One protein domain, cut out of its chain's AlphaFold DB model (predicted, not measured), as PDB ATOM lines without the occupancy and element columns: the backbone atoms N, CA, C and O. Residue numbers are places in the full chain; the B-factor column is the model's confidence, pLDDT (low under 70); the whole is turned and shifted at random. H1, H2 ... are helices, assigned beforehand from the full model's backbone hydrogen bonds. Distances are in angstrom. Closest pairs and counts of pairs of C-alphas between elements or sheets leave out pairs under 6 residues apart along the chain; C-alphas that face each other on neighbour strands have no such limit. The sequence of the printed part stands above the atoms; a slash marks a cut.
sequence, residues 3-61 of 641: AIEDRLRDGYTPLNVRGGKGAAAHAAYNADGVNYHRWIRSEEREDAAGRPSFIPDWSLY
ATOM      1  N   ALA A   3     -23.890-120.312 -15.097       79.25
ATOM      2  CA  ALA A   3     -23.868-121.477 -15.981       79.25
ATOM      3  C   ALA A   3     -24.868-121.421 -17.153       79.25
ATOM      4  O   ALA A   3     -24.505-121.783 -18.266       79.25
ATOM      5  N   ILE A   4     -26.106-120.953 -16.939       84.12
ATOM      6  CA  ILE A   4     -27.115-120.868 -18.012       84.12
ATOM      7  C   ILE A   4     -26.765-119.748 -18.992       84.12
ATOM      8  O   ILE A   4     -26.792-119.964 -20.197       84.12
ATOM      9  N   GLU A   5     -26.393-118.578 -18.481       86.19
ATOM     10  CA  GLU A   5     -26.001-117.417 -19.286       86.19
ATOM     11  C   GLU A   5     -24.706-117.667 -20.069       86.19
ATOM     12  O   GLU A   5     -24.604-117.281 -21.233       86.19
ATOM     13  N   ASP A   6     -23.760-118.406 -19.487       83.88
ATOM     14  CA  ASP A   6     -22.555-118.888 -20.163       83.88
ATOM     15  C   ASP A   6     -22.929-119.826 -21.319       83.88
ATOM     16  O   ASP A   6     -22.438-119.669 -22.435       83.88
ATOM     17  N   ARG A   7     -23.874-120.758 -21.102       86.88
ATOM     18  CA  ARG A   7     -24.367-121.628 -22.183       86.88
ATOM     19  C   ARG A   7     -25.095-120.839 -23.281       86.88
ATOM     20  O   ARG A   7     -24.971-121.195 -24.452       86.88
ATOM     21  N   LEU A   8     -25.826-119.775 -22.942       84.25
ATOM     22  CA  LEU A   8     -26.469-118.906 -23.938       84.25
ATOM     23  C   LEU A   8     -25.425-118.205 -24.822       84.25
ATOM     24  O   LEU A   8     -25.576-118.198 -26.045       84.25
ATOM     25  N   ARG A   9     -24.325-117.714 -24.228       84.06
ATOM     26  CA  ARG A   9     -23.177-117.133 -24.956       84.06
ATOM     27  C   ARG A   9     -22.450-118.158 -25.836       84.06
ATOM     28  O   ARG A   9     -21.948-117.800 -26.897       84.06
ATOM     29  N   ASP A  10     -22.453-119.431 -25.444       80.56
ATOM     30  CA  ASP A  10     -21.871-120.545 -26.213       80.56
ATOM     31  C   ASP A  10     -22.745-121.011 -27.404       80.56
ATOM     32  O   ASP A  10     -22.357-121.922 -28.160       80.56
ATOM     33  N   GLY A  11     -23.921-120.399 -27.591       76.12
ATOM     34  CA  GLY A  11     -24.855-120.687 -28.684       76.12
ATOM     35  C   GLY A  11     -25.853-121.814 -28.392       76.12
ATOM     36  O   GLY A  11     -26.437-122.378 -29.324       76.12
ATOM     37  N   TYR A  12     -26.052-122.170 -27.118       83.81
ATOM     38  CA  TYR A  12     -27.186-122.999 -26.698       83.81
ATOM     39  C   TYR A  12     -28.446-122.142 -26.604       83.81
ATOM     40  O   TYR A  12     -28.393-120.976 -26.222       83.81
ATOM     41  N   THR A  13     -29.595-122.706 -26.963       84.81
ATOM     42  CA  THR A  13     -30.834-121.937 -27.056       84.81
ATOM     43  C   THR A  13     -31.484-121.683 -25.697       84.81
ATOM     44  O   THR A  13     -31.363-122.509 -24.783       84.81
ATOM     45  N   PRO A  14     -32.246-120.579 -25.565       84.31
ATOM     46  CA  PRO A  14     -33.165-120.378 -24.453       84.31
ATOM     47  C   PRO A  14     -34.168-121.526 -24.305       84.31
ATOM     48  O   PRO A  14     -34.452-122.278 -25.248       84.31
ATOM     49  N   LEU A  15     -34.744-121.639 -23.110       70.25
ATOM     50  CA  LEU A  15     -35.765-122.637 -22.817       70.25
ATOM     51  C   LEU A  15     -36.947-122.490 -23.800       70.25
ATOM     52  O   LEU A  15     -37.476-121.400 -23.986       70.25
ATOM     53  N   ASN A  16     -37.363-123.594 -24.428       66.44
ATOM     54  CA  ASN A  16     -38.448-123.668 -25.425       66.44
ATOM     55  C   ASN A  16     -38.159-123.068 -26.821       66.44
ATOM     56  O   ASN A  16     -39.063-123.042 -27.658       66.44
ATOM     57  N   VAL A  17     -36.920-122.667 -27.130       71.88
ATOM     58  CA  VAL A  17     -36.521-122.236 -28.485       71.88
ATOM     59  C   VAL A  17     -35.890-123.401 -29.260       71.88
ATOM     60  O   VAL A  17     -34.945-124.040 -28.791       71.88
ATOM     61  N   ARG A  18     -36.410-123.689 -30.465       55.72
ATOM     62  CA  ARG A  18     -35.874-124.722 -31.375       55.72
ATOM     63  C   ARG A  18     -34.767-124.147 -32.266       55.72
ATOM     64  O   ARG A  18     -34.973-123.117 -32.897       55.72
ATOM     65  N   GLY A  19     -33.635-124.846 -32.356       62.09
ATOM     66  CA  GLY A  19     -32.436-124.427 -33.096       62.09
ATOM     67  C   GLY A  19     -31.176-124.526 -32.227       62.09
ATOM     68  O   GLY A  19     -31.271-124.944 -31.077       62.09
ATOM     69  N   GLY A  20     -30.005-124.163 -32.761       62.00
ATOM     70  CA  GLY A  20     -28.740-124.103 -32.006       62.00
ATOM     71  C   GLY A  20     -28.184-125.457 -31.528       62.00
ATOM     72  O   GLY A  20     -28.564-126.515 -32.027       62.00
ATOM     73  N   LYS A  21     -27.256-125.424 -30.558       69.12
ATOM     74  CA  LYS A  21     -26.526-126.606 -30.034       69.12
ATOM     75  C   LYS A  21     -27.314-127.456 -29.013       69.12
ATOM     76  O   LYS A  21     -26.765-128.405 -28.457       69.12
ATOM     77  N   GLY A  22     -28.581-127.123 -28.752       73.88
ATOM     78  CA  GLY A  22     -29.414-127.692 -27.682       73.88
ATOM     79  C   GLY A  22     -29.798-126.649 -26.623       73.88
ATOM     80  O   GLY A  22     -29.328-125.517 -26.683       73.88
ATOM     81  N   ALA A  23     -30.649-127.008 -25.656       82.88
ATOM     82  CA  ALA A  23     -31.152-126.067 -24.647       82.88
ATOM     83  C   ALA A  23     -30.097-125.728 -23.575       82.88
ATOM     84  O   ALA A  23     -29.505-126.629 -22.976       82.88
ATOM     85  N   ALA A  24     -29.927-124.439 -23.267       85.50
ATOM     86  CA  ALA A  24     -28.940-123.938 -22.307       85.50
ATOM     87  C   ALA A  24     -29.126-124.519 -20.894       85.50
ATOM     88  O   ALA A  24     -28.149-124.893 -20.249       85.50
ATOM     89  N   ALA A  25     -30.374-124.686 -20.441       82.38
ATOM     90  CA  ALA A  25     -30.688-125.288 -19.140       82.38
ATOM     91  C   ALA A  25     -30.274-126.770 -19.049       82.38
ATOM     92  O   ALA A  25     -29.815-127.221 -18.002       82.38
ATOM     93  N   HIS A  26     -30.391-127.515 -20.153       81.38
ATOM     94  CA  HIS A  26     -29.989-128.920 -20.214       81.38
ATOM     95  C   HIS A  26     -28.464-129.063 -20.312       81.38
ATOM     96  O   HIS A  26     -27.867-129.908 -19.651       81.38
ATOM     97  N   ALA A  27     -27.815-128.187 -21.085       81.56
ATOM     98  CA  ALA A  27     -26.360-128.139 -21.182       81.56
ATOM     99  C   ALA A  27     -25.692-127.721 -19.859       81.56
ATOM    100  O   ALA A  27     -24.639-128.254 -19.523       81.56
ATOM    101  N   ALA A  28     -26.311-126.811 -19.099       82.25
ATOM    102  CA  ALA A  28     -25.850-126.439 -17.762       82.25
ATOM    103  C   ALA A  28     -26.014-127.603 -16.766       82.25
ATOM    104  O   ALA A  28     -25.057-127.935 -16.076       82.25
ATOM    105  N   TYR A  29     -27.166-128.289 -16.775       83.12
ATOM    106  CA  TYR A  29     -27.402-129.482 -15.946       83.12
ATOM    107  C   TYR A  29     -26.352-130.578 -16.175       83.12
ATOM    108  O   TYR A  29     -25.829-131.142 -15.219       83.12
ATOM    109  N   ASN A  30     -25.990-130.851 -17.431       79.00
ATOM    110  CA  ASN A  30     -24.975-131.860 -17.749       79.00
ATOM    111  C   ASN A  30     -23.563-131.481 -17.263       79.00
ATOM    112  O   ASN A  30     -22.710-132.357 -17.151       79.00
ATOM    113  N   ALA A  31     -23.302-130.196 -17.007       75.44
ATOM    114  CA  ALA A  31     -21.993-129.711 -16.585       75.44
ATOM    115  C   ALA A  31     -21.806-129.727 -15.060       75.44
ATOM    116  O   ALA A  31     -20.696-129.984 -14.599       75.44
ATOM    117  N   ASP A  32     -22.856-129.451 -14.281       80.00
ATOM    118  CA  ASP A  32     -22.748-129.297 -12.822       80.00
ATOM    119  C   ASP A  32     -23.761-130.120 -12.000       80.00
ATOM    120  O   ASP A  32     -23.711-130.100 -10.771       80.00
ATOM    121  N   GLY A  33     -24.655-130.875 -12.649       75.31
ATOM    122  CA  GLY A  33     -25.639-131.749 -12.002       75.31
ATOM    123  C   GLY A  33     -26.829-131.024 -11.359       75.31
ATOM    124  O   GLY A  33     -27.665-131.670 -10.725       75.31
ATOM    125  N   VAL A  34     -26.945-129.700 -11.506       78.00
ATOM    126  CA  VAL A  34     -28.020-128.908 -10.891       78.00
ATOM    127  C   VAL A  34     -29.226-128.820 -11.827       78.00
ATOM    128  O   VAL A  34     -29.126-128.376 -12.970       78.00
ATOM    129  N   ASN A  35     -30.410-129.236 -11.361       77.88
ATOM    130  CA  ASN A  35     -31.628-129.235 -12.181       77.88
ATOM    131  C   ASN A  35     -32.204-127.816 -12.361       77.88
ATOM    132  O   ASN A  35     -33.136-127.390 -11.674       77.88
ATOM    133  N   TYR A  36     -31.666-127.099 -13.346       80.25
ATOM    134  CA  TYR A  36     -32.067-125.734 -13.676       80.25
ATOM    135  C   TYR A  36     -33.478-125.614 -14.277       80.25
ATOM    136  O   TYR A  36     -34.060-124.533 -14.242       80.25
ATOM    137  N   HIS A  37     -34.073-126.704 -14.777       75.56
ATOM    138  CA  HIS A  37     -35.425-126.680 -15.350       75.56
ATOM    139  C   HIS A  37     -36.510-126.414 -14.300       75.56
ATOM    140  O   HIS A  37     -37.434-125.637 -14.550       75.56
ATOM    141  N   ARG A  38     -36.411-127.054 -13.125       73.06
ATOM    142  CA  ARG A  38     -37.361-126.844 -12.018       73.06
ATOM    143  C   ARG A  38     -37.213-125.446 -11.427       73.06
ATOM    144  O   ARG A  38     -38.215-124.816 -11.104       73.06
ATOM    145  N   TRP A  39     -35.973-124.979 -11.330       79.94
ATOM    146  CA  TRP A  39     -35.646-123.675 -10.776       79.94
ATOM    147  C   TRP A  39     -36.136-122.524 -11.669       79.94
ATOM    148  O   TRP A  39     -36.914-121.711 -11.185       79.94
ATOM    149  N   ILE A  40     -35.841-122.523 -12.980       81.69
ATOM    150  CA  ILE A  40     -36.329-121.477 -13.910       81.69
ATOM    151  C   ILE A  40     -37.859-121.360 -13.867       81.69
ATOM    152  O   ILE A  40     -38.391-120.265 -13.748       81.69
ATOM    153  N   ARG A  41     -38.584-122.488 -13.879       79.81
ATOM    154  CA  ARG A  41     -40.059-122.489 -13.801       79.81
ATOM    155  C   ARG A  41     -40.615-122.023 -12.453       79.81
ATOM    156  O   ARG A  41     -41.816-121.770 -12.351       79.81
ATOM    157  N   SER A  42     -39.802-122.038 -11.399       79.81
ATOM    158  CA  SER A  42     -40.153-121.473 -10.094       79.81
ATOM    159  C   SER A  42     -39.945-119.961 -10.115       79.81
ATOM    160  O   SER A  42     -40.849-119.230  -9.738       79.81
ATOM    161  N   GLU A  43     -38.811-119.497 -10.641       83.75
ATOM    162  CA  GLU A  43     -38.486-118.071 -10.762       83.75
ATOM    163  C   GLU A  43     -39.436-117.334 -11.720       83.75
ATOM    164  O   GLU A  43     -39.933-116.267 -11.380       83.75
ATOM    165  N   GLU A  44     -39.797-117.932 -12.862       78.88
ATOM    166  CA  GLU A  44     -40.817-117.391 -13.781       78.88
ATOM    167  C   GLU A  44     -42.198-117.264 -13.108       78.88
ATOM    168  O   GLU A  44     -42.976-116.368 -13.434       78.88
ATOM    169  N   ARG A  45     -42.519-118.151 -12.152       78.69
ATOM    170  CA  ARG A  45     -43.762-118.079 -11.364       78.69
ATOM    171  C   ARG A  45     -43.711-116.983 -10.305       78.69
ATOM    172  O   ARG A  45     -44.727-116.331 -10.078       78.69
ATOM    173  N   GLU A  46     -42.560-116.784  -9.673       79.06
ATOM    174  CA  GLU A  46     -42.342-115.699  -8.714       79.06
ATOM    175  C   GLU A  46     -42.356-114.323  -9.403       79.06
ATOM    176  O   GLU A  46     -43.003-113.404  -8.897       79.06
ATOM    177  N   ASP A  47     -41.767-114.210 -10.601       80.19
ATOM    178  CA  ASP A  47     -41.818-113.008 -11.447       80.19
ATOM    179  C   ASP A  47     -43.252-112.663 -11.865       80.19
ATOM    180  O   ASP A  47     -43.722-111.543 -11.665       80.19
ATOM    181  N   ALA A  48     -44.007-113.660 -12.343       74.31
ATOM    182  CA  ALA A  48     -45.415-113.492 -12.701       74.31
ATOM    183  C   ALA A  48     -46.303-113.102 -11.501       74.31
ATOM    184  O   ALA A  48     -47.371-112.515 -11.688       74.31
ATOM    185  N   ALA A  49     -45.872-113.411 -10.274       81.25
ATOM    186  CA  ALA A  49     -46.532-113.018  -9.031       81.25
ATOM    187  C   ALA A  49     -46.059-111.651  -8.488       81.25
ATOM    188  O   ALA A  49     -46.527-111.228  -7.427       81.25
ATOM    189  N   GLY A  50     -45.149-110.958  -9.184       74.12
ATOM    190  CA  GLY A  50     -44.601-109.658  -8.782       74.12
ATOM    191  C   GLY A  50     -43.691-109.717  -7.552       74.12
ATOM    192  O   GLY A  50     -43.509-108.703  -6.872       74.12
ATOM    193  N   ARG A  51     -43.156-110.898  -7.225       80.75
ATOM    194  CA  ARG A  51     -42.215-111.109  -6.118       80.75
ATOM    195  C   ARG A  51     -40.775-111.078  -6.646       80.75
ATOM    196  O   ARG A  51     -40.572-111.310  -7.834       80.75
ATOM    197  N   PRO A  52     -39.772-110.767  -5.800       78.81
ATOM    198  CA  PRO A  52     -38.376-110.782  -6.225       78.81
ATOM    199  C   PRO A  52     -38.009-112.152  -6.798       78.81
ATOM    200  O   PRO A  52     -38.101-113.160  -6.101       78.81
ATOM    201  N   SER A  53     -37.604-112.160  -8.059       83.81
ATOM    202  CA  SER A  53     -37.286-113.342  -8.850       83.81
ATOM    203  C   SER A  53     -35.994-113.102  -9.627       83.81
ATOM    204  O   SER A  53     -35.534-111.964  -9.781       83.81
ATOM    205  N   PHE A  54     -35.394-114.177 -10.123       77.62
ATOM    206  CA  PHE A  54     -34.239-114.109 -11.003       77.62
ATOM    207  C   PHE A  54     -34.517-114.843 -12.318       77.62
ATOM    208  O   PHE A  54     -34.565-116.073 -12.366       77.62
ATOM    209  N   ILE A  55     -34.644-114.082 -13.407       79.81
ATOM    210  CA  ILE A  55     -34.798-114.614 -14.765       79.81
ATOM    211  C   ILE A  55     -33.458-114.471 -15.503       79.81
ATOM    212  O   ILE A  55     -32.955-113.349 -15.590       79.81
ATOM    213  N   PRO A  56     -32.880-115.563 -16.048       81.69
ATOM    214  CA  PRO A  56     -31.681-115.485 -16.882       81.69
ATOM    215  C   PRO A  56     -31.864-114.522 -18.058       81.69
ATOM    216  O   PRO A  56     -32.921-114.515 -18.692       81.69
ATOM    217  N   ASP A  57     -30.827-113.756 -18.398       82.69
ATOM    218  CA  ASP A  57     -30.896-112.848 -19.543       82.69
ATOM    219  C   ASP A  57     -30.891-113.626 -20.870       82.69
ATOM    220  O   ASP A  57     -29.853-113.977 -21.441       82.69
ATOM    221  N   TRP A  58     -32.088-113.895 -21.391       82.69
ATOM    222  CA  TRP A  58     -32.278-114.613 -22.649       82.69
ATOM    223  C   TRP A  58     -31.734-113.862 -23.872       82.69
ATOM    224  O   TRP A  58     -31.524-114.489 -24.913       82.69
ATOM    225  N   SER A  59     -31.475-112.551 -23.765       77.50
ATOM    226  CA  SER A  59     -30.914-111.748 -24.861       77.50
ATOM    227  C   SER A  59     -29.443-112.066 -25.151       77.50
ATOM    228  O   SER A  59     -28.937-111.723 -26.221       77.50
ATOM    229  N   LEU A  60     -28.774-112.800 -24.253       81.19
ATOM    230  CA  LEU A  60     -27.397-113.272 -24.425       81.19
ATOM    231  C   LEU A  60     -27.231-114.315 -25.540       81.19
ATOM    232  O   LEU A  60     -26.106-114.601 -25.948       81.19
ATOM    233  N   TYR A  61     -28.329-114.876 -26.047       79.56
ATOM    234  CA  TYR A  61     -28.318-115.766 -27.200       79.56
ATOM    235  C   TYR A  61     -28.344-114.967 -28.511       79.56
ATOM    236  O   TYR A  61     -29.392-114.498 -28.959       79.56
TER     237      TYR A  61
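AT A GLANCE: This is residues 3 to 61 of the 641 residues of an uncharacterized protein of Methylobacterium sp. WL120 (UniProt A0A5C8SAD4). Two short helices, H1 and H2, pack on each other at a slant, and the longest helix, H3, leads away from the beginning of H2 as an arm. A wide loop, residues 10 to 23, joins H1 to H2, and the last stretch, residues 49 to 61, folds back from the far end of H3 towards H1. The printed part has 59 residues with three named helices, in the order H1, H2, H3, and no named strand. The class is all helix, though under half of the residues, 29 of 59, are in named elements. The whole is compact, with a radius of gyration of the C-alphas of 11.4 A and spans of 32 by 24 by 17 A.

IN THESE COORDINATES: H1 is residues 3 to 9, 10.0 A from first to last C-alpha, and begins with C-alpha 3 at (-23.868, -121.477, -15.981). H2 is residues 24 to 32, 12.5 A long, with C-alpha 24 at (-28.940, -123.938, -22.307). H3 is residues 36 to 48, 18.1 A long, and ends with C-alpha 48 at (-45.415, -113.492, -12.701).

HOW THE PARTS SIT: H1 and H2 touch, at a steep tilt of 48 degrees, opposite ways; their closest C-alphas, of Arg 7 and Ala 24, are 5.1 A apart. H3 touches H2 with residues 36 to 37 alone, at a steep tilt of 49 degrees, opposite ways; the closest C-alphas are those of Ala 25 and Tyr 36, 5.7 A apart. H1 and H3 are only just apart, with their closest C-alphas 8.2 A from each other. In H1 and H2 every O i to N i+4 pair is within hydrogen-bond range; in H3, 8 of 9 are.

THE WHOLE: The two C-alphas farthest apart, of Lys 21 and Gly 50, are 32.6 A from each other. The printed part has no cut. The link from H1 to H2, 14 residues, is long, and that from H2 to H3, 3 residues, is tight. The mean pLDDT of the printed part is 78.7, and residue 16 and residues 18 to 21 are under 70.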